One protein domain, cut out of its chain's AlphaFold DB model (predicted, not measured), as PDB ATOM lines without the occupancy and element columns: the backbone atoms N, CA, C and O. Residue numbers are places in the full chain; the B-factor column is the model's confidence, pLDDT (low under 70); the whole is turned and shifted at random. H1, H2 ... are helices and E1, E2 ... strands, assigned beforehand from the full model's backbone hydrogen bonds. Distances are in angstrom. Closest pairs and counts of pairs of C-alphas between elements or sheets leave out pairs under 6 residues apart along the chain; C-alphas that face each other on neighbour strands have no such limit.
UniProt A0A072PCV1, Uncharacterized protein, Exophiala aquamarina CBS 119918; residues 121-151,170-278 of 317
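Overview. This is residues 121 to 151 and 170 to 278 of the 317 residues of an uncharacterized protein of Exophiala aquamarina CBS 119918 (UniProt A0A072PCV1). A twisted sheet of six strands has the long helix H1 over one face, beside E1, E2 and E3, and the shorter helix H2 over the other, beside E4, E5 and E6. After the long hairpin E5 and E6, a long loop folds back to the short strand E7 and the small helix H3, which grazes the sheet. The printed part has 140 residues, with three named helices and seven named strands in the order H1 E1 E2 E3 H2 E4 E5 E6 E7 H3. The mixed sheet runs E1, E2, E3, E4, E5, E6, with E3 and E4 parallel and the other neighbours antiparallel, and the class is mixed, helices and strands. The whole is compact, with a radius of gyration of the C-alphas of 15.3 A and spans of 49 by 34 by 31 A.

Along the chain. The sheet holds E1, residues 145 to 148, E2, residues 171 to 175, E3, residues 183 to 188, E4, residues 213 to 219, E5, residues 227 to 237 and 32.0 A long, and E6, residues 240 to 251 and 34.8 A long. H1, residues 121 to 140, runs 28.8 A from C-alpha 121 at (187.915, 193.660, 175.411). H2 is residues 196 to 206, 14.6 A. E7 is residues 265 to 267, and H3, residues 269 to 272, ends with C-alpha 272 at (188.977, 167.184, 167.064).

Arrangement. E3, H2 and E4 form a strand-helix-strand unit, two parallel neighbour strands with a helix between, and its crossover is right-handed; N 186 and O 215 are 2.9 A apart. E4, E5 and E6 form a meander, each strand the antiparallel neighbour of the one before, with N 216 to O 230 at 2.8 A and N 235 to O 242 at 2.8 A. E2 and E3 are a hairpin, with N 185 to O 171 at 2.8 A; in E1 and E2, N 148 and O 172 are 3.4 A apart. Helices on both faces make three layers. H1 is on the sheet over E3, along the strands at 24 degrees on the local plane, at a height over the sheet of 7.0 A; its closest C-alphas to E3 are His 123 and Val 187, 6.8 A. H2 is on the sheet, its closest C-alphas to E4 being Val 200 and Val 214, 6.4 A. H1 and H2 are apart. H3 only grazes the sheet with residues 270 to 272. E7 pairs with no named strand; its closest C-alphas to E5 are Leu 265 and Val 229, 6.7 A. Every O i to N i+4 pair is within hydrogen-bond range in H1 and H2; H3 is too short for such a pair.

Size, cuts and confidence. The C-alphas farthest apart, of Pro 223 and Gln 278, are 51.0 A apart. Residues 152 to 169 are not printed, and C-alphas 151 and 170 are 8.7 A apart across this cut. The link from E6 to E7, 13 residues, is long. The mean pLDDT of the printed part is 82.3; residues 142 to 150, 176 to 177, 190 to 194, 221 to 223 and 275 to 278 are under 70.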
ATOM      1  N   ALA A 121     188.967 194.318 174.622       79.44
ATOM      2  CA  ALA A 121     187.915 193.660 175.411       79.44
ATOM      3  C   ALA A 121     186.824 192.966 174.562       79.44
ATOM      4  O   ALA A 121     186.252 191.963 174.979       79.44
ATOM      5  N   GLY A 122     186.524 193.491 173.367       78.25
ATOM      6  CA  GLY A 122     185.580 192.858 172.438       78.25
ATOM      7  C   GLY A 122     186.107 191.552 171.834       78.25
ATOM      8  O   GLY A 122     185.352 190.589 171.727       78.25
ATOM      9  N   HIS A 123     187.397 191.510 171.489       82.38
ATOM     10  CA  HIS A 123     188.070 190.310 170.981       82.38
ATOM     11  C   HIS A 123     188.124 189.225 172.064       82.38
ATOM     12  O   HIS A 123     187.650 188.116 171.829       82.38
ATOM     13  N   GLU A 124     188.553 189.584 173.278       82.62
ATOM     14  CA  GLU A 124     188.622 188.654 174.414       82.62
ATOM     15  C   GLU A 124     187.251 188.076 174.782       82.62
ATOM     16  O   GLU A 124     187.131 186.891 175.099       82.62
ATOM     17  N   TRP A 125     186.197 188.899 174.727       84.62
ATOM     18  CA  TRP A 125     184.835 188.442 174.995       84.62
ATOM     19  C   TRP A 125     184.366 187.407 173.964       84.62
ATOM     20  O   TRP A 125     183.797 186.385 174.351       84.62
ATOM     21  N   ILE A 126     184.626 187.641 172.671       84.12
ATOM     22  CA  ILE A 126     184.275 186.687 171.608       84.12
ATOM     23  C   ILE A 126     185.049 185.386 171.772       84.12
ATOM     24  O   ILE A 126     184.434 184.321 171.741       84.12
ATOM     25  N   ASP A 127     186.365 185.460 171.973       84.62
ATOM     26  CA  ASP A 127     187.190 184.271 172.185       84.62
ATOM     27  C   ASP A 127     186.677 183.445 173.379       84.62
ATOM     28  O   ASP A 127     186.394 182.249 173.256       84.62
ATOM     29  N   CYS A 128     186.418 184.101 174.515       85.44
ATOM     30  CA  CYS A 128     185.871 183.441 175.699       85.44
ATOM     31  C   CYS A 128     184.531 182.739 175.427       85.44
ATOM     32  O   CYS A 128     184.339 181.594 175.856       85.44
ATOM     33  N   GLU A 129     183.605 183.400 174.728       88.00
ATOM     34  CA  GLU A 129     182.288 182.835 174.422       88.00
ATOM     35  C   GLU A 129     182.406 181.640 173.465       88.00
ATOM     36  O   GLU A 129     181.837 180.576 173.729       88.00
ATOM     37  N   LEU A 130     183.204 181.763 172.400       87.88
ATOM     38  CA  LEU A 130     183.435 180.692 171.428       87.88
ATOM     39  C   LEU A 130     184.018 179.448 172.089       87.88
ATOM     40  O   LEU A 130     183.493 178.340 171.933       87.88
ATOM     41  N   VAL A 131     185.072 179.632 172.880       87.88
ATOM     42  CA  VAL A 131     185.719 178.528 173.584       87.88
ATOM     43  C   VAL A 131     184.760 177.863 174.562       87.88
ATOM     44  O   VAL A 131     184.749 176.634 174.665       87.88
ATOM     45  N   THR A 132     183.933 178.645 175.256       88.19
ATOM     46  CA  THR A 132     182.928 178.119 176.187       88.19
ATOM     47  C   THR A 132     181.910 177.245 175.459       88.19
ATOM     48  O   THR A 132     181.669 176.111 175.876       88.19
ATOM     49  N   LYS A 133     181.354 177.721 174.340       89.00
ATOM     50  CA  LYS A 133     180.347 176.981 173.563       89.00
ATOM     51  C   LYS A 133     180.898 175.690 172.969       89.00
ATOM     52  O   LYS A 133     180.241 174.653 173.045       89.00
ATOM     53  N   ILE A 134     182.111 175.733 172.423       88.88
ATOM     54  CA  ILE A 134     182.755 174.545 171.853       88.88
ATOM     55  C   ILE A 134     183.071 173.530 172.954       88.88
ATOM     56  O   ILE A 134     182.775 172.348 172.796       88.88
ATOM     57  N   SER A 135     183.594 173.983 174.097       86.81
ATOM     58  CA  SER A 135     183.892 173.098 175.231       86.81
ATOM     59  C   SER A 135     182.631 172.399 175.751       86.81
ATOM     60  O   SER A 135     182.653 171.191 175.958       86.81
ATOM     61  N   GLN A 136     181.512 173.122 175.869       86.50
ATOM     62  CA  GLN A 136     180.219 172.541 176.254       86.50
ATOM     63  C   GLN A 136     179.753 171.447 175.278       86.50
ATOM     64  O   GLN A 136     179.270 170.398 175.706       86.50
ATOM     65  N   GLY A 137     179.928 171.659 173.968       84.75
ATOM     66  CA  GLY A 137     179.632 170.641 172.955       84.75
ATOM     67  C   GLY A 137     180.508 169.391 173.081       84.75
ATOM     68  O   GLY A 137     180.019 168.266 172.972       84.75
ATOM     69  N   LEU A 138     181.799 169.574 173.364       83.81
ATOM     70  CA  LEU A 138     182.756 168.474 173.528       83.81
ATOM     71  C   LEU A 138     182.524 167.660 174.801       83.81
ATOM     72  O   LEU A 138     182.624 166.432 174.762       83.81
ATOM     73  N   GLU A 139     182.179 168.319 175.909       82.81
ATOM     74  CA  GLU A 139     181.800 167.648 177.156       82.81
ATOM     75  C   GLU A 139     180.587 166.742 176.940       82.81
ATOM     76  O   GLU A 139     180.585 165.586 177.373       82.81
ATOM     77  N   PHE A 140     179.589 167.225 176.194       72.56
ATOM     78  CA  PHE A 140     178.435 166.416 175.813       72.56
ATOM     79  C   PHE A 140     178.830 165.205 174.951       72.56
ATOM     80  O   PHE A 140     178.268 164.119 175.104       72.56
ATOM     81  N   ALA A 141     179.834 165.359 174.084       71.00
ATOM     82  CA  ALA A 141     180.374 164.284 173.252       71.00
ATOM     83  C   ALA A 141     181.329 163.319 173.993       71.00
ATOM     84  O   ALA A 141     181.792 162.349 173.388       71.00
ATOM     85  N   LEU A 142     181.612 163.547 175.285       69.00
ATOM     86  CA  LEU A 142     182.524 162.745 176.118       69.00
ATOM     87  C   LEU A 142     183.942 162.600 175.534       69.00
ATOM     88  O   LEU A 142     184.601 161.573 175.736       69.00
ATOM     89  N   LEU A 143     184.422 163.604 174.796       63.16
ATOM     90  CA  LEU A 143     185.777 163.580 174.256       63.16
ATOM     91  C   LEU A 143     186.795 164.051 175.303       63.16
ATOM     92  O   LEU A 143     186.609 165.106 175.912       63.16
ATOM     93  N   PRO A 144     187.913 163.326 175.487       57.56
ATOM     94  CA  PRO A 144     189.045 163.836 176.238       57.56
ATOM     95  C   PRO A 144     189.797 164.828 175.343       57.56
ATOM     96  O   PRO A 144     190.724 164.494 174.605       57.56
ATOM     97  N   THR A 145     189.319 166.063 175.339       59.72
ATOM     98  CA  THR A 145     190.014 167.197 174.734       59.72
ATOM     99  C   THR A 145     190.405 168.142 175.848       59.72
ATOM    100  O   THR A 145     189.542 168.651 176.563       59.72
ATOM    101  N   SER A 146     191.702 168.397 176.005       61.31
ATOM    102  CA  SER A 146     192.152 169.454 176.904       61.31
ATOM    103  C   SER A 146     192.070 170.779 176.161       61.31
ATOM    104  O   SER A 146     192.733 170.956 175.134       61.31
ATOM    105  N   LYS A 147     191.312 171.733 176.712       62.03
ATOM    106  CA  LYS A 147     191.529 173.146 176.399       62.03
ATOM    107  C   LYS A 147     192.973 173.461 176.770       62.03
ATOM    108  O   LYS A 147     193.411 173.192 177.889       62.03
ATOM    109  N   CYS A 148     193.715 174.013 175.832       58.53
ATOM    110  CA  CYS A 148     194.942 174.722 176.132       58.53
ATOM    111  C   CYS A 148     194.648 176.153 175.682       58.53
ATOM    112  O   CYS A 148     194.110 176.329 174.595       58.53
ATOM    113  N   GLY A 149     194.852 177.152 176.546       57.12
ATOM    114  CA  GLY A 149     194.636 178.560 176.172       57.12
ATOM    115  C   GLY A 149     195.589 179.000 175.051       57.12
ATOM    116  O   GLY A 149     196.084 178.163 174.300       57.12
ATOM    117  N   SER A 150     195.919 180.288 174.981       61.69
ATOM    118  CA  SER A 150     196.837 180.872 173.982       61.69
ATOM    119  C   SER A 150     198.311 180.450 174.162       61.69
ATOM    120  O   SER A 150     199.224 181.272 174.261       61.69
ATOM    121  N   ALA A 151     198.574 179.148 174.267       78.44
ATOM    122  CA  ALA A 151     199.915 178.605 174.373       78.44
ATOM    123  C   ALA A 151     200.612 178.686 173.016       78.44
ATOM    124  O   ALA A 151     200.048 178.319 171.986       78.44
ATOM    125  N   ASP A 170     194.337 182.309 169.352       88.62
ATOM    126  CA  ASP A 170     193.382 182.786 170.358       88.62
ATOM    127  C   ASP A 170     192.888 181.609 171.212       88.62
ATOM    128  O   ASP A 170     193.005 181.633 172.441       88.62
ATOM    129  N   ALA A 171     192.527 180.497 170.559       90.00
ATOM    130  CA  ALA A 171     192.268 179.241 171.248       90.00
ATOM    131  C   ALA A 171     192.709 178.003 170.471       90.00
ATOM    132  O   ALA A 171     192.837 177.993 169.246       90.00
ATOM    133  N   GLN A 172     192.901 176.907 171.205       91.56
ATOM    134  CA  GLN A 172     193.294 175.634 170.624       91.56
ATOM    135  C   GLN A 172     192.749 174.439 171.409       91.56
ATOM    136  O   GLN A 172     192.633 174.453 172.639       91.56
ATOM    137  N   PHE A 173     192.457 173.365 170.680       90.25
ATOM    138  CA  PHE A 173     191.960 172.114 171.245       90.25
ATOM    139  C   PHE A 173     192.901 170.981 170.873       90.25
ATOM    140  O   PHE A 173     193.188 170.723 169.698       90.25
ATOM    141  N   LEU A 174     193.402 170.304 171.903       86.94
ATOM    142  CA  LEU A 174     194.306 169.180 171.741       86.94
ATOM    143  C   LEU A 174     193.511 167.880 171.791       86.94
ATOM    144  O   LEU A 174     192.735 167.644 172.715       86.94
ATOM    145  N   SER A 175     193.774 167.014 170.817       79.62
ATOM    146  CA  SER A 175     193.483 165.589 170.938       79.62
ATOM    147  C   SER A 175     194.527 164.947 171.845       79.62
ATOM    148  O   SER A 175     195.723 165.218 171.692       79.62
ATOM    149  N   ASP A 176     194.088 164.039 172.716       67.06
ATOM    150  CA  ASP A 176     194.972 163.244 173.568       67.06
ATOM    151  C   ASP A 176     196.187 162.703 172.792       67.06
ATOM    152  O   ASP A 176     196.055 162.150 171.694       67.06
ATOM    153  N   LEU A 177     197.369 162.826 173.412       64.06
ATOM    154  CA  LEU A 177     198.663 162.271 172.977       64.06
ATOM    155  C   LEU A 177     199.434 163.039 171.886       64.06
ATOM    156  O   LEU A 177     200.391 162.489 171.334       64.06
ATOM    157  N   ARG A 178     199.089 164.294 171.560       70.06
ATOM    158  CA  ARG A 178     199.817 165.069 170.532       70.06
ATOM    159  C   ARG A 178     200.398 166.387 171.035       70.06
ATOM    160  O   ARG A 178     199.823 167.063 171.871       70.06
ATOM    161  N   LEU A 179     201.552 166.747 170.459       81.19
ATOM    162  CA  LEU A 179     202.281 167.993 170.756       81.19
ATOM    163  C   LEU A 179     201.713 169.237 170.052       81.19
ATOM    164  O   LEU A 179     202.162 170.337 170.333       81.19
ATOM    165  N   LEU A 180     200.807 169.057 169.088       87.44
ATOM    166  CA  LEU A 180     200.152 170.148 168.362       87.44
ATOM    167  C   LEU A 180     198.637 169.940 168.438       87.44
ATOM    168  O   LEU A 180     198.209 168.776 168.440       87.44
ATOM    169  N   PRO A 181     197.851 171.027 168.492       91.31
ATOM    170  CA  PRO A 181     196.403 170.945 168.512       91.31
ATOM    171  C   PRO A 181     195.868 170.390 167.195       91.31
ATOM    172  O   PRO A 181     196.525 170.451 166.155       91.31
ATOM    173  N   SER A 182     194.665 169.828 167.250       91.25
ATOM    174  CA  SER A 182     193.925 169.418 166.054       91.25
ATOM    175  C   SER A 182     193.086 170.559 165.490       91.25
ATOM    176  O   SER A 182     192.971 170.660 164.271       91.25
ATOM    177  N   LEU A 183     192.540 171.395 166.380       92.88
ATOM    178  CA  LEU A 183     191.688 172.535 166.066       92.88
ATOM    179  C   LEU A 183     192.306 173.816 166.635       92.88
ATOM    180  O   LEU A 183     192.675 173.847 167.813       92.88
ATOM    181  N   ILE A 184     192.359 174.859 165.812       93.81
ATOM    182  CA  ILE A 184     192.725 176.225 166.201       93.81
ATOM    183  C   ILE A 184     191.549 177.165 165.948       93.81
ATOM    184  O   ILE A 184     190.800 176.969 164.992       93.81
ATOM    185  N   ILE A 185     191.410 178.180 166.796       92.75
ATOM    186  CA  ILE A 185     190.500 179.307 166.609       92.75
ATOM    187  C   ILE A 185     191.318 180.594 166.548       92.75
ATOM    188  O   ILE A 185     192.203 180.808 167.376       92.75
ATOM    189  N   GLU A 186     190.983 181.440 165.583       91.50
ATOM    190  CA  GLU A 186     191.454 182.817 165.460       91.50
ATOM    191  C   GLU A 186     190.253 183.757 165.331       91.50
ATOM    192  O   GLU A 186     189.278 183.469 164.634       91.50
ATOM    193  N   VAL A 187     190.328 184.910 165.978       87.75
ATOM    194  CA  VAL A 187     189.332 185.974 165.920       87.75
ATOM    195  C   VAL A 187     190.021 187.230 165.405       87.75
ATOM    196  O   VAL A 187     190.864 187.827 166.066       87.75
ATOM    197  N   THR A 188     189.641 187.678 164.214       83.50
ATOM    198  CA  THR A 188     190.135 188.924 163.629       83.50
ATOM    199  C   THR A 188     189.103 190.027 163.871       83.50
ATOM    200  O   THR A 188     187.978 189.932 163.383       83.50
ATOM    201  N   TRP A 189     189.477 191.054 164.644       72.25
ATOM    202  CA  TRP A 189     188.591 192.164 165.045       72.25
ATOM    203  C   TRP A 189     188.960 193.504 164.375       72.25
ATOM    204  O   TRP A 189     188.148 194.134 163.703       72.25
ATOM    205  N   THR A 190     190.217 193.944 164.501       59.34
ATOM    206  CA  THR A 190     190.788 195.066 163.717       59.34
ATOM    207  C   THR A 190     192.073 194.687 162.992       59.34
ATOM    208  O   THR A 190     192.622 195.498 162.242       59.34
ATOM    209  N   GLN A 191     192.539 193.455 163.218       57.38
ATOM    210  CA  GLN A 191     193.630 192.819 162.499       57.38
ATOM    211  C   GLN A 191     193.306 192.892 161.021       57.38
ATOM    212  O   GLN A 191     192.479 192.138 160.512       57.38
ATOM    213  N   THR A 192     193.915 193.880 160.343       47.44
ATOM    214  CA  THR A 192     193.950 193.920 158.885       47.44
ATOM    215  C   THR A 192     194.307 192.519 158.475       47.44
ATOM    216  O   THR A 192     195.176 191.932 159.113       47.44
ATOM    217  N   THR A 193     193.636 192.028 157.449       45.16
ATOM    218  CA  THR A 193     193.873 190.778 156.737       45.16
ATOM    219  C   THR A 193     195.344 190.596 156.312       45.16
ATOM    220  O   THR A 193     195.623 190.412 155.130       45.16
ATOM    221  N   LYS A 194     196.318 190.608 157.233       52.50
ATOM    222  CA  LYS A 194     197.400 189.637 157.233       52.50
ATOM    223  C   LYS A 194     196.652 188.338 157.102       52.50
ATOM    224  O   LYS A 194     195.851 187.982 157.962       52.50
ATOM    225  N   ASN A 195     196.692 187.874 155.867       74.00
ATOM    226  CA  ASN A 195     195.611 187.157 155.242       74.00
ATOM    227  C   ASN A 195     195.269 185.993 156.169       74.00
ATOM    228  O   ASN A 195     196.130 185.154 156.402       74.00
ATOM    229  N   LEU A 196     194.084 185.980 156.788       82.75
ATOM    230  CA  LEU A 196     193.689 184.899 157.702       82.75
ATOM    231  C   LEU A 196     193.907 183.542 157.012       82.75
ATOM    232  O   LEU A 196     194.343 182.582 157.627       82.75
ATOM    233  N   GLN A 197     193.756 183.525 155.685       84.56
ATOM    234  CA  GLN A 197     194.169 182.438 154.811       84.56
ATOM    235  C   GLN A 197     195.678 182.114 154.849       84.56
ATOM    236  O   GLN A 197     196.029 180.944 154.904       84.56
ATOM    237  N   GLU A 198     196.583 183.094 154.794       85.19
ATOM    238  CA  GLU A 198     198.027 182.863 154.969       85.19
ATOM    239  C   GLU A 198     198.356 182.325 156.358       85.19
ATOM    240  O   GLU A 198     199.120 181.370 156.449       85.19
ATOM    241  N   LEU A 199     197.753 182.887 157.412       87.62
ATOM    242  CA  LEU A 199     197.923 182.402 158.783       87.62
ATOM    243  C   LEU A 199     197.467 180.941 158.908       87.62
ATOM    244  O   LEU A 199     198.166 180.094 159.459       87.62
ATOM    245  N   VAL A 200     196.321 180.614 158.314       89.12
ATOM    246  CA  VAL A 200     195.823 179.242 158.231       89.12
ATOM    247  C   VAL A 200     196.774 178.344 157.436       89.12
ATOM    248  O   VAL A 200     197.018 177.210 157.846       89.12
ATOM    249  N   CYS A 201     197.314 178.815 156.309       88.56
ATOM    250  CA  CYS A 201     198.311 178.066 155.542       88.56
ATOM    251  C   CYS A 201     199.563 177.798 156.384       88.56
ATOM    252  O   CYS A 201     200.078 176.683 156.341       88.56
ATOM    253  N   ASP A 202     200.012 178.770 157.182       90.06
ATOM    254  CA  ASP A 202     201.103 178.596 158.139       90.06
ATOM    255  C   ASP A 202     200.780 177.480 159.139       90.06
ATOM    256  O   ASP A 202     201.549 176.521 159.249       90.06
ATOM    257  N   TYR A 203     199.604 177.512 159.766       92.06
ATOM    258  CA  TYR A 203     199.176 176.451 160.676       92.06
ATOM    259  C   TYR A 203     199.096 175.082 159.997       92.06
ATOM    260  O   TYR A 203     199.701 174.116 160.467       92.06
ATOM    261  N   ILE A 204     198.360 174.961 158.895       91.31
ATOM    262  CA  ILE A 204     198.093 173.678 158.243       91.31
ATOM    263  C   ILE A 204     199.368 173.111 157.610       91.31
ATOM    264  O   ILE A 204     199.743 171.970 157.887       91.31
ATOM    265  N   LEU A 205     200.066 173.886 156.780       89.62
ATOM    266  CA  LEU A 205     201.230 173.400 156.035       89.62
ATOM    267  C   LEU A 205     202.482 173.369 156.906       89.62
ATOM    268  O   LEU A 205     203.217 172.381 156.881       89.62
ATOM    269  N   GLY A 206     202.706 174.399 157.723       89.25
ATOM    270  CA  GLY A 206     203.860 174.473 158.622       89.25
ATOM    271  C   GLY A 206     203.843 173.393 159.708       89.25
ATOM    272  O   GLY A 206     204.898 172.932 160.156       89.25
ATOM    273  N   SER A 207     202.654 172.909 160.084       89.94
ATOM    274  CA  SER A 207     202.500 171.743 160.963       89.94
ATOM    275  C   SER A 207     202.481 170.394 160.238       89.94
ATOM    276  O   SER A 207     202.377 169.363 160.907       89.94
ATOM    277  N   ASN A 208     202.594 170.375 158.904       88.38
ATOM    278  CA  ASN A 208     202.443 169.184 158.064       88.38
ATOM    279  C   ASN A 208     201.107 168.457 158.321       88.38
ATOM    280  O   ASN A 208     201.087 167.278 158.685       88.38
ATOM    281  N   ALA A 209     200.001 169.203 158.216       88.94
ATOM    282  CA  ALA A 209     198.618 168.776 158.449       88.94
ATOM    283  C   ALA A 209     198.334 168.191 159.843       88.94
ATOM    284  O   ALA A 209     197.347 167.480 160.057       88.94
ATOM    285  N   ARG A 210     199.195 168.470 160.829       88.62
ATOM    286  CA  ARG A 210     198.923 168.074 162.217       88.62
ATOM    287  C   ARG A 210     197.834 168.957 162.823       88.62
ATOM    288  O   ARG A 210     196.996 168.448 163.562       88.62
ATOM    289  N   ILE A 211     197.801 170.232 162.472       91.62
ATOM    290  CA  ILE A 211     196.623 171.067 162.688       91.62
ATOM    291  C   ILE A 211     195.667 170.757 161.535       91.62
ATOM    292  O   ILE A 211     196.012 170.988 160.377       91.62
ATOM    293  N   ARG A 212     194.519 170.143 161.848       90.81
ATOM    294  CA  ARG A 212     193.556 169.664 160.841       90.81
ATOM    295  C   ARG A 212     192.521 170.708 160.487       90.81
ATOM    296  O   ARG A 212     192.138 170.809 159.326       90.81
ATOM    297  N   THR A 213     192.075 171.442 161.496       93.94
ATOM    298  CA  THR A 213     191.001 172.405 161.342       93.94
ATOM    299  C   THR A 213     191.437 173.732 161.941       93.94
ATOM    300  O   THR A 213     191.958 173.789 163.056       93.94
ATOM    301  N   VAL A 214     191.237 174.809 161.195       94.44
ATOM    302  CA  VAL A 214     191.396 176.176 161.690       94.44
ATOM    303  C   VAL A 214     190.067 176.875 161.479       94.44
ATOM    304  O   VAL A 214     189.508 176.810 160.388       94.44
ATOM    305  N   ILE A 215     189.550 177.512 162.520       94.06
ATOM    306  CA  ILE A 215     188.341 178.323 162.459       94.06
ATOM    307  C   ILE A 215     188.756 179.767 162.630       94.06
ATOM    308  O   ILE A 215     189.456 180.105 163.579       94.06
ATOM    309  N   GLY A 216     188.321 180.619 161.720       92.44
ATOM    310  CA  GLY A 216     188.607 182.036 161.775       92.44
ATOM    311  C   GLY A 216     187.327 182.850 161.771       92.44
ATOM    312  O   GLY A 216     186.444 182.631 160.941       92.44
ATOM    313  N   PHE A 217     187.235 183.789 162.700       89.81
ATOM    314  CA  PHE A 217     186.123 184.718 162.816       89.81
ATOM    315  C   PHE A 217     186.556 186.095 162.330       89.81
ATOM    316  O   PHE A 217     187.326 186.777 162.995       89.81
ATOM    317  N   ASP A 218     186.032 186.515 161.182       87.50
ATOM    318  CA  ASP A 218     186.199 187.867 160.654       87.50
ATOM    319  C   ASP A 218     185.061 188.750 161.150       87.50
ATOM    320  O   ASP A 218     183.953 188.733 160.604       87.50
ATOM    321  N   VAL A 219     185.336 189.485 162.228       84.56
ATOM    322  CA  VAL A 219     184.405 190.422 162.846       84.56
ATOM    323  C   VAL A 219     184.814 191.830 162.453       84.56
ATOM    324  O   VAL A 219     185.865 192.331 162.835       84.56
ATOM    325  N   GLY A 220     183.962 192.482 161.670       75.56
ATOM    326  CA  GLY A 220     184.199 193.834 161.203       75.56
ATOM    327  C   GLY A 220     184.270 194.829 162.368       75.56
ATOM    328  O   GLY A 220     183.446 194.764 163.284       75.56
ATOM    329  N   PRO A 221     185.200 195.798 162.322       68.06
ATOM    330  CA  PRO A 221     185.240 196.862 163.309       68.06
ATOM    331  C   PRO A 221     184.032 197.788 163.144       68.06
ATOM    332  O   PRO A 221     183.538 198.032 162.035       68.06
ATOM    333  N   ALA A 222     183.580 198.374 164.253       63.25
ATOM    334  CA  ALA A 222     182.536 199.392 164.230       63.25
ATOM    335  C   ALA A 222     182.903 200.537 163.253       63.25
ATOM    336  O   ALA A 222     184.055 200.966 163.216       63.25
ATOM    337  N   PRO A 223     181.951 201.051 162.446       68.75
ATOM    338  CA  PRO A 223     180.506 200.807 162.493       68.75
ATOM    339  C   PRO A 223     180.034 199.587 161.685       68.75
ATOM    340  O   PRO A 223     178.831 199.325 161.642       68.75
ATOM    341  N   ARG A 224     180.937 198.856 161.016       72.69
ATOM    342  CA  ARG A 224     180.574 197.689 160.205       72.69
ATOM    343  C   ARG A 224     180.305 196.520 161.138       72.69
ATOM    344  O   ARG A 224     181.220 195.994 161.744       72.69
ATOM    345  N   LYS A 225     179.055 196.082 161.221       81.62
ATOM    346  CA  LYS A 225     178.651 194.964 162.087       81.62
ATOM    347  C   LYS A 225     178.711 193.617 161.364       81.62
ATOM    348  O   LYS A 225     177.946 192.722 161.696       81.62
ATOM    349  N   ARG A 226     179.557 193.495 160.336       88.44
ATOM    350  CA  ARG A 226     179.686 192.251 159.567       88.44
ATOM    351  C   ARG A 226     180.406 191.220 160.423       88.44
ATOM    352  O   ARG A 226     181.429 191.557 161.005       88.44
ATOM    353  N   ALA A 227     179.927 189.986 160.438       89.62
ATOM    354  CA  ALA A 227     180.673 188.868 160.997       89.62
ATOM    355  C   ALA A 227     180.611 187.690 160.030       89.62
ATOM    356  O   ALA A 227     179.534 187.345 159.542       89.62
ATOM    357  N   THR A 228     181.761 187.093 159.741       91.31
ATOM    358  CA  THR A 228     181.892 185.895 158.906       91.31
ATOM    359  C   THR A 228     182.673 184.854 159.691       91.31
ATOM    360  O   THR A 228     183.658 185.193 160.341       91.31
ATOM    361  N   VAL A 229     182.244 183.598 159.637       92.31
ATOM    362  CA  VAL A 229     183.047 182.465 160.099       92.31
ATOM    363  C   VAL A 229     183.602 181.743 158.884       92.31
ATOM    364  O   VAL A 229     182.889 181.534 157.904       92.31
ATOM    365  N   CYS A 230     184.874 181.389 158.941       92.31
ATOM    366  CA  CYS A 230     185.545 180.605 157.925       92.31
ATOM    367  C   CYS A 230     186.133 179.363 158.586       92.31
ATOM    368  O   CYS A 230     186.816 179.457 159.606       92.31
ATOM    369  N   ASP A 231     185.859 178.204 158.011       93.25
ATOM    370  CA  ASP A 231     186.324 176.914 158.481       93.25
ATOM    371  C   ASP A 231     187.239 176.286 157.437       93.25
ATOM    372  O   ASP A 231     186.834 175.932 156.327       93.25
ATOM    373  N   TRP A 232     188.511 176.158 157.805       94.31
ATOM    374  CA  TRP A 232     189.527 175.538 156.978       94.31
ATOM    375  C   TRP A 232     189.807 174.128 157.459       94.31
ATOM    376  O   TRP A 232     190.203 173.945 158.609       94.31
ATOM    377  N   ARG A 233     189.659 173.142 156.573       93.56
ATOM    378  CA  ARG A 233     189.935 171.729 156.870       93.56
ATOM    379  C   ARG A 233     191.022 171.175 155.966       93.56
ATOM    380  O   ARG A 233     191.050 171.444 154.764       93.56
ATOM    381  N   THR A 234     191.909 170.370 156.541       91.25
ATOM    382  CA  THR A 234     192.917 169.621 155.788       91.25
ATOM    383  C   THR A 234     192.273 168.517 154.965       91.25
ATOM    384  O   THR A 234     191.550 167.682 155.505       91.25
ATOM    385  N   VAL A 235     192.647 168.434 153.695       86.38
ATOM    386  CA  VAL A 235     192.344 167.318 152.804       86.38
ATOM    387  C   VAL A 235     193.656 166.634 152.443       86.38
ATOM    388  O   VAL A 235     194.599 167.281 151.987       86.38
ATOM    389  N   HIS A 236     193.720 165.325 152.672       79.69
ATOM    390  CA  HIS A 236     194.879 164.511 152.321       79.69
ATOM    391  C   HIS A 236     194.596 163.786 151.008       79.69
ATOM    392  O   HIS A 236     193.669 162.981 150.938       79.69
ATOM    393  N   ASN A 237     195.420 164.049 150.001       77.38
ATOM    394  CA  ASN A 237     195.507 163.254 148.781       77.38
ATOM    395  C   ASN A 237     196.830 162.474 148.804       77.38
ATOM    396  O   ASN A 237     197.726 162.854 149.552       77.38
ATOM    397  N   GLU A 238     196.951 161.411 147.999       73.12
ATOM    398  CA  GLU A 238     198.023 160.391 148.062       73.12
ATOM    399  C   GLU A 238     199.435 160.935 148.362       73.12
ATOM    400  O   GLU A 238     200.134 160.339 149.177       73.12
ATOM    401  N   ASP A 239     199.798 162.101 147.813       70.88
ATOM    402  CA  ASP A 239     201.075 162.784 148.079       70.88
ATOM    403  C   ASP A 239     200.948 164.270 148.479       70.88
ATOM    404  O   ASP A 239     201.960 164.961 148.595       70.88
ATOM    405  N   ASN A 240     199.735 164.806 148.669       75.75
ATOM    406  CA  ASN A 240     199.522 166.250 148.832       75.75
ATOM    407  C   ASN A 240     198.610 166.598 150.011       75.75
ATOM    408  O   ASN A 240     197.582 165.960 150.241       75.75
ATOM    409  N   ILE A 241     198.959 167.686 150.699       81.25
ATOM    410  CA  ILE A 241     198.116 168.339 151.702       81.25
ATOM    411  C   ILE A 241     197.451 169.540 151.031       81.25
ATOM    412  O   ILE A 241     198.132 170.445 150.551       81.25
ATOM    413  N   ALA A 242     196.122 169.551 151.009       78.69
ATOM    414  CA  ALA A 242     195.319 170.687 150.572       78.69
ATOM    415  C   ALA A 242     194.461 171.212 151.731       78.69
ATOM    416  O   ALA A 242     194.239 170.518 152.724       78.69
ATOM    417  N   GLY A 243     193.972 172.442 151.594       82.06
ATOM    418  CA  GLY A 243     192.973 173.024 152.488       82.06
ATOM    419  C   GLY A 243     191.692 173.332 151.722       82.06
ATOM    420  O   GLY A 243     191.750 173.883 150.619       82.06
ATOM    421  N   THR A 244     190.542 173.001 152.300       88.12
ATOM    422  CA  THR A 244     189.240 173.527 151.864       88.12
ATOM    423  C   THR A 244     188.815 174.620 152.818       88.12
ATOM    424  O   THR A 244     188.935 174.428 154.023       88.12
ATOM    425  N   CYS A 245     188.332 175.742 152.290       91.06
ATOM    426  CA  CYS A 245     187.711 176.795 153.086       91.06
ATOM    427  C   CYS A 245     186.230 176.862 152.755       91.06
ATOM    428  O   CYS A 245     185.878 177.146 151.603       91.06
ATOM    429  N   ASP A 246     185.406 176.680 153.776       91.50
ATOM    430  CA  ASP A 246     184.012 177.085 153.748       91.50
ATOM    431  C   ASP A 246     183.892 178.423 154.497       91.50
ATOM    432  O   ASP A 246     184.701 178.753 155.365       91.50
ATOM    433  N   SER A 247     182.980 179.283 154.051       91.00
ATOM    434  CA  SER A 247     182.808 180.624 154.606       91.00
ATOM    435  C   SER A 247     181.331 180.936 154.713       91.00
ATOM    436  O   SER A 247     180.579 180.792 153.747       91.00
ATOM    437  N   THR A 248     180.918 181.355 155.903       93.44
ATOM    438  CA  THR A 248     179.521 181.585 156.240       93.44
ATOM    439  C   THR A 248     179.356 182.963 156.861       93.44
ATOM    440  O   THR A 248     179.936 183.273 157.902       93.44
ATOM    441  N   GLU A 249     178.529 183.802 156.238       93.00
ATOM    442  CA  GLU A 249     178.144 185.086 156.818       93.00
ATOM    443  C   GLU A 249     177.202 184.855 158.010       93.00
ATOM    444  O   GLU A 249     176.145 184.237 157.872       93.00
ATOM    445  N   ILE A 250     177.583 185.367 159.181       92.25
ATOM    446  CA  ILE A 250     176.795 185.315 160.420       92.25
ATOM    447  C   ILE A 250     175.886 186.538 160.523       92.25
ATOM    448  O   ILE A 250     174.718 186.434 160.902       92.25
ATOM    449  N   CYS A 251     176.402 187.710 160.156       91.88
ATOM    450  CA  CYS A 251     175.591 188.909 160.019       91.88
ATOM    451  C   CYS A 251     176.166 189.872 158.984       91.88
ATOM    452  O   CYS A 251     177.380 189.965 158.786       91.88
ATOM    453  N   THR A 252     175.264 190.613 158.346       90.94
ATOM    454  CA  THR A 252     175.583 191.583 157.295       90.94
ATOM    455  C   THR A 252     176.325 192.799 157.857       90.94
ATOM    456  O   THR A 252     176.378 193.035 159.063       90.94
ATOM    457  N   VAL A 253     176.823 193.673 156.977       87.69
ATOM    458  CA  VAL A 253     177.456 194.953 157.364       87.69
ATOM    459  C   VAL A 253     176.537 195.849 158.212       87.69
ATOM    460  O   VAL A 253     177.031 196.595 159.059       87.69
ATOM    461  N   SER A 254     175.214 195.761 158.029       88.88
ATOM    462  CA  SER A 254     174.221 196.484 158.837       88.88
ATOM    463  C   SER A 254     173.890 195.794 160.169       88.88
ATOM    464  O   SER A 254     173.161 196.358 160.986       88.88
ATOM    465  N   GLY A 255     174.450 194.609 160.421       88.56
ATOM    466  CA  GLY A 255     174.236 193.815 161.632       88.56
ATOM    467  C   GLY A 255     172.955 192.987 161.601       88.56
ATOM    468  O   GLY A 255     172.481 192.559 162.651       88.56
ATOM    469  N   VAL A 256     172.371 192.775 160.418       92.88
ATOM    470  CA  VAL A 256     171.231 191.868 160.260       92.88
ATOM    471  C   VAL A 256     171.762 190.444 160.336       92.88
ATOM    472  O   VAL A 256     172.641 190.070 159.562       92.88
ATOM    473  N   LYS A 257     171.251 189.663 161.290       93.00
ATOM    474  CA  LYS A 257     171.634 188.259 161.460       93.00
ATOM    475  C   LYS A 257     171.213 187.437 160.249       93.00
ATOM    476  O   LYS A 257     170.109 187.621 159.732       93.00
ATOM    477  N   ASN A 258     172.065 186.505 159.850       94.00
ATOM    478  CA  ASN A 258     171.693 185.492 158.884       94.00
ATOM    479  C   ASN A 258     170.596 184.598 159.493       94.00
ATOM    480  O   ASN A 258     170.722 184.133 160.625       94.00
ATOM    481  N   THR A 259     169.488 184.432 158.770       94.81
ATOM    482  CA  THR A 259     168.317 183.659 159.227       94.81
ATOM    483  C   THR A 259     168.300 182.235 158.687       94.81
ATOM    484  O   THR A 259     167.420 181.456 159.056       94.81
ATOM    485  N   ASP A 260     169.265 181.880 157.835       92.75
ATOM    486  CA  ASP A 260     169.426 180.518 157.355       92.75
ATOM    487  C   ASP A 260     169.725 179.584 158.545       92.75
ATOM    488  O   ASP A 260     170.730 179.773 159.234       92.75
ATOM    489  N   PRO A 261     168.901 178.549 158.806       87.12
ATOM    490  CA  PRO A 261     169.171 177.570 159.861       87.12
ATOM    491  C   PRO A 261     170.446 176.747 159.620       87.12
ATOM    492  O   PRO A 261     170.858 175.979 160.507       87.12
ATOM    493  N   GLN A 262     171.022 176.843 158.417       85.44
ATOM    494  CA  GLN A 262     172.309 176.274 158.050       85.44
ATOM    495  C   GLN A 262     173.502 177.183 158.353       85.44
ATOM    496  O   GLN A 262     174.595 176.652 158.551       85.44
ATOM    497  N   ALA A 263     173.284 178.492 158.506       87.50
ATOM    498  CA  ALA A 263     174.334 179.430 158.876       87.50
ATOM    499  C   ALA A 263     174.869 179.159 160.292       87.50
ATOM    500  O   ALA A 263     174.134 178.709 161.173       87.50
ATOM    501  N   GLY A 264     176.155 179.435 160.501       87.75
ATOM    502  CA  GLY A 264     176.844 179.221 161.773       87.75
ATOM    503  C   GLY A 264     178.078 178.334 161.647       87.75
ATOM    504  O   GLY A 264     178.404 177.824 160.577       87.75
ATOM    505  N   LEU A 265     178.761 178.151 162.775       90.62
ATOM    506  CA  LEU A 265     179.884 177.228 162.877       90.62
ATOM    507  C   LEU A 265     179.366 175.796 163.054       90.62
ATOM    508  O   LEU A 265     178.588 175.520 163.973       90.62
ATOM    509  N   ARG A 266     179.842 174.882 162.204       90.12
ATOM    510  CA  ARG A 266     179.574 173.442 162.297       90.12
ATOM    511  C   ARG A 266     180.879 172.696 162.464       90.12
ATOM    512  O   ARG A 266     181.743 172.730 161.592       90.12
ATOM    513  N   LEU A 267     181.009 172.025 163.599       90.31
ATOM    514  CA  LEU A 267     182.147 171.171 163.896       90.31
ATOM    515  C   LEU A 267     181.673 169.731 164.036       90.31
ATOM    516  O   LEU A 267     180.617 169.451 164.604       90.31
ATOM    517  N   THR A 268     182.493 168.828 163.531       90.19
ATOM    518  CA  THR A 268     182.347 167.382 163.636       90.19
ATOM    519  C   THR A 268     183.403 166.837 164.590       90.19
ATOM    520  O   THR A 268     184.393 167.497 164.904       90.19
ATOM    521  N   LEU A 269     183.250 165.589 165.035       87.75
ATOM    522  CA  LEU A 269     184.277 164.955 165.867       87.75
ATOM    523  C   LEU A 269     185.610 164.783 165.120       87.75
ATOM    524  O   LEU A 269     186.651 164.704 165.767       87.75
ATOM    525  N   GLU A 270     185.605 164.756 163.786       87.50
ATOM    526  CA  GLU A 270     186.815 164.649 162.961       87.50
ATOM    527  C   GLU A 270     187.674 165.921 163.014       87.50
ATOM    528  O   GLU A 270     188.901 165.857 162.889       87.50
ATOM    529  N   ASP A 271     187.070 167.071 163.319       90.06
ATOM    530  CA  ASP A 271     187.800 168.320 163.553       90.06
ATOM    531  C   ASP A 271     188.660 168.236 164.834       90.06
ATOM    532  O   ASP A 271     189.723 168.850 164.939       90.06
ATOM    533  N   PHE A 272     188.278 167.375 165.786       86.31
ATOM    534  CA  PHE A 272     188.977 167.184 167.064       86.31
ATOM    535  C   PHE A 272     189.820 165.907 167.100       86.31
ATOM    536  O   PHE A 272     190.975 165.923 167.512       86.31
ATOM    537  N   ALA A 273     189.325 164.793 166.570       81.06
ATOM    538  CA  ALA A 273     190.009 163.504 166.602       81.06
ATOM    539  C   ALA A 273     190.594 163.105 165.242       81.06
ATOM    540  O   ALA A 273     189.953 163.225 164.202       81.06
ATOM    541  N   TYR A 274     191.823 162.581 165.242       75.62
ATOM    542  CA  TYR A 274     192.319 161.893 164.049       75.62
ATOM    543  C   TYR A 274     191.508 160.610 163.872       75.62
ATOM    544  O   TYR A 274     191.247 159.935 164.879       75.62
ATOM    545  N   PRO A 275     191.189 160.207 162.629       67.56
ATOM    546  CA  PRO A 275     190.714 158.860 162.380       67.56
ATOM    547  C   PRO A 275     191.670 157.891 163.070       67.56
ATOM    548  O   PRO A 275     192.895 158.012 162.941       67.56
ATOM    549  N   ARG A 276     191.133 156.940 163.844       60.56
ATOM    550  CA  ARG A 276     191.956 155.822 164.306       60.56
ATOM    551  C   ARG A 276     192.520 155.197 163.045       60.56
ATOM    552  O   ARG A 276     191.733 154.744 162.214       60.56
ATOM    553  N   SER A 277     193.843 155.222 162.886       54.53
ATOM    554  CA  SER A 277     194.470 154.596 161.732       54.53
ATOM    555  C   SER A 277     193.882 153.195 161.592       54.53
ATOM    556  O   SER A 277     193.812 152.436 162.568       54.53
ATOM    557  N   GLN A 278     193.390 152.859 160.396       43.44
ATOM    558  CA  GLN A 278     193.195 151.455 160.080       43.44
ATOM    559  C   GLN A 278     194.534 150.788 160.357       43.44
ATOM    560  O   GLN A 278     195.566 151.212 159.841       43.44
TER     561      GLN A 278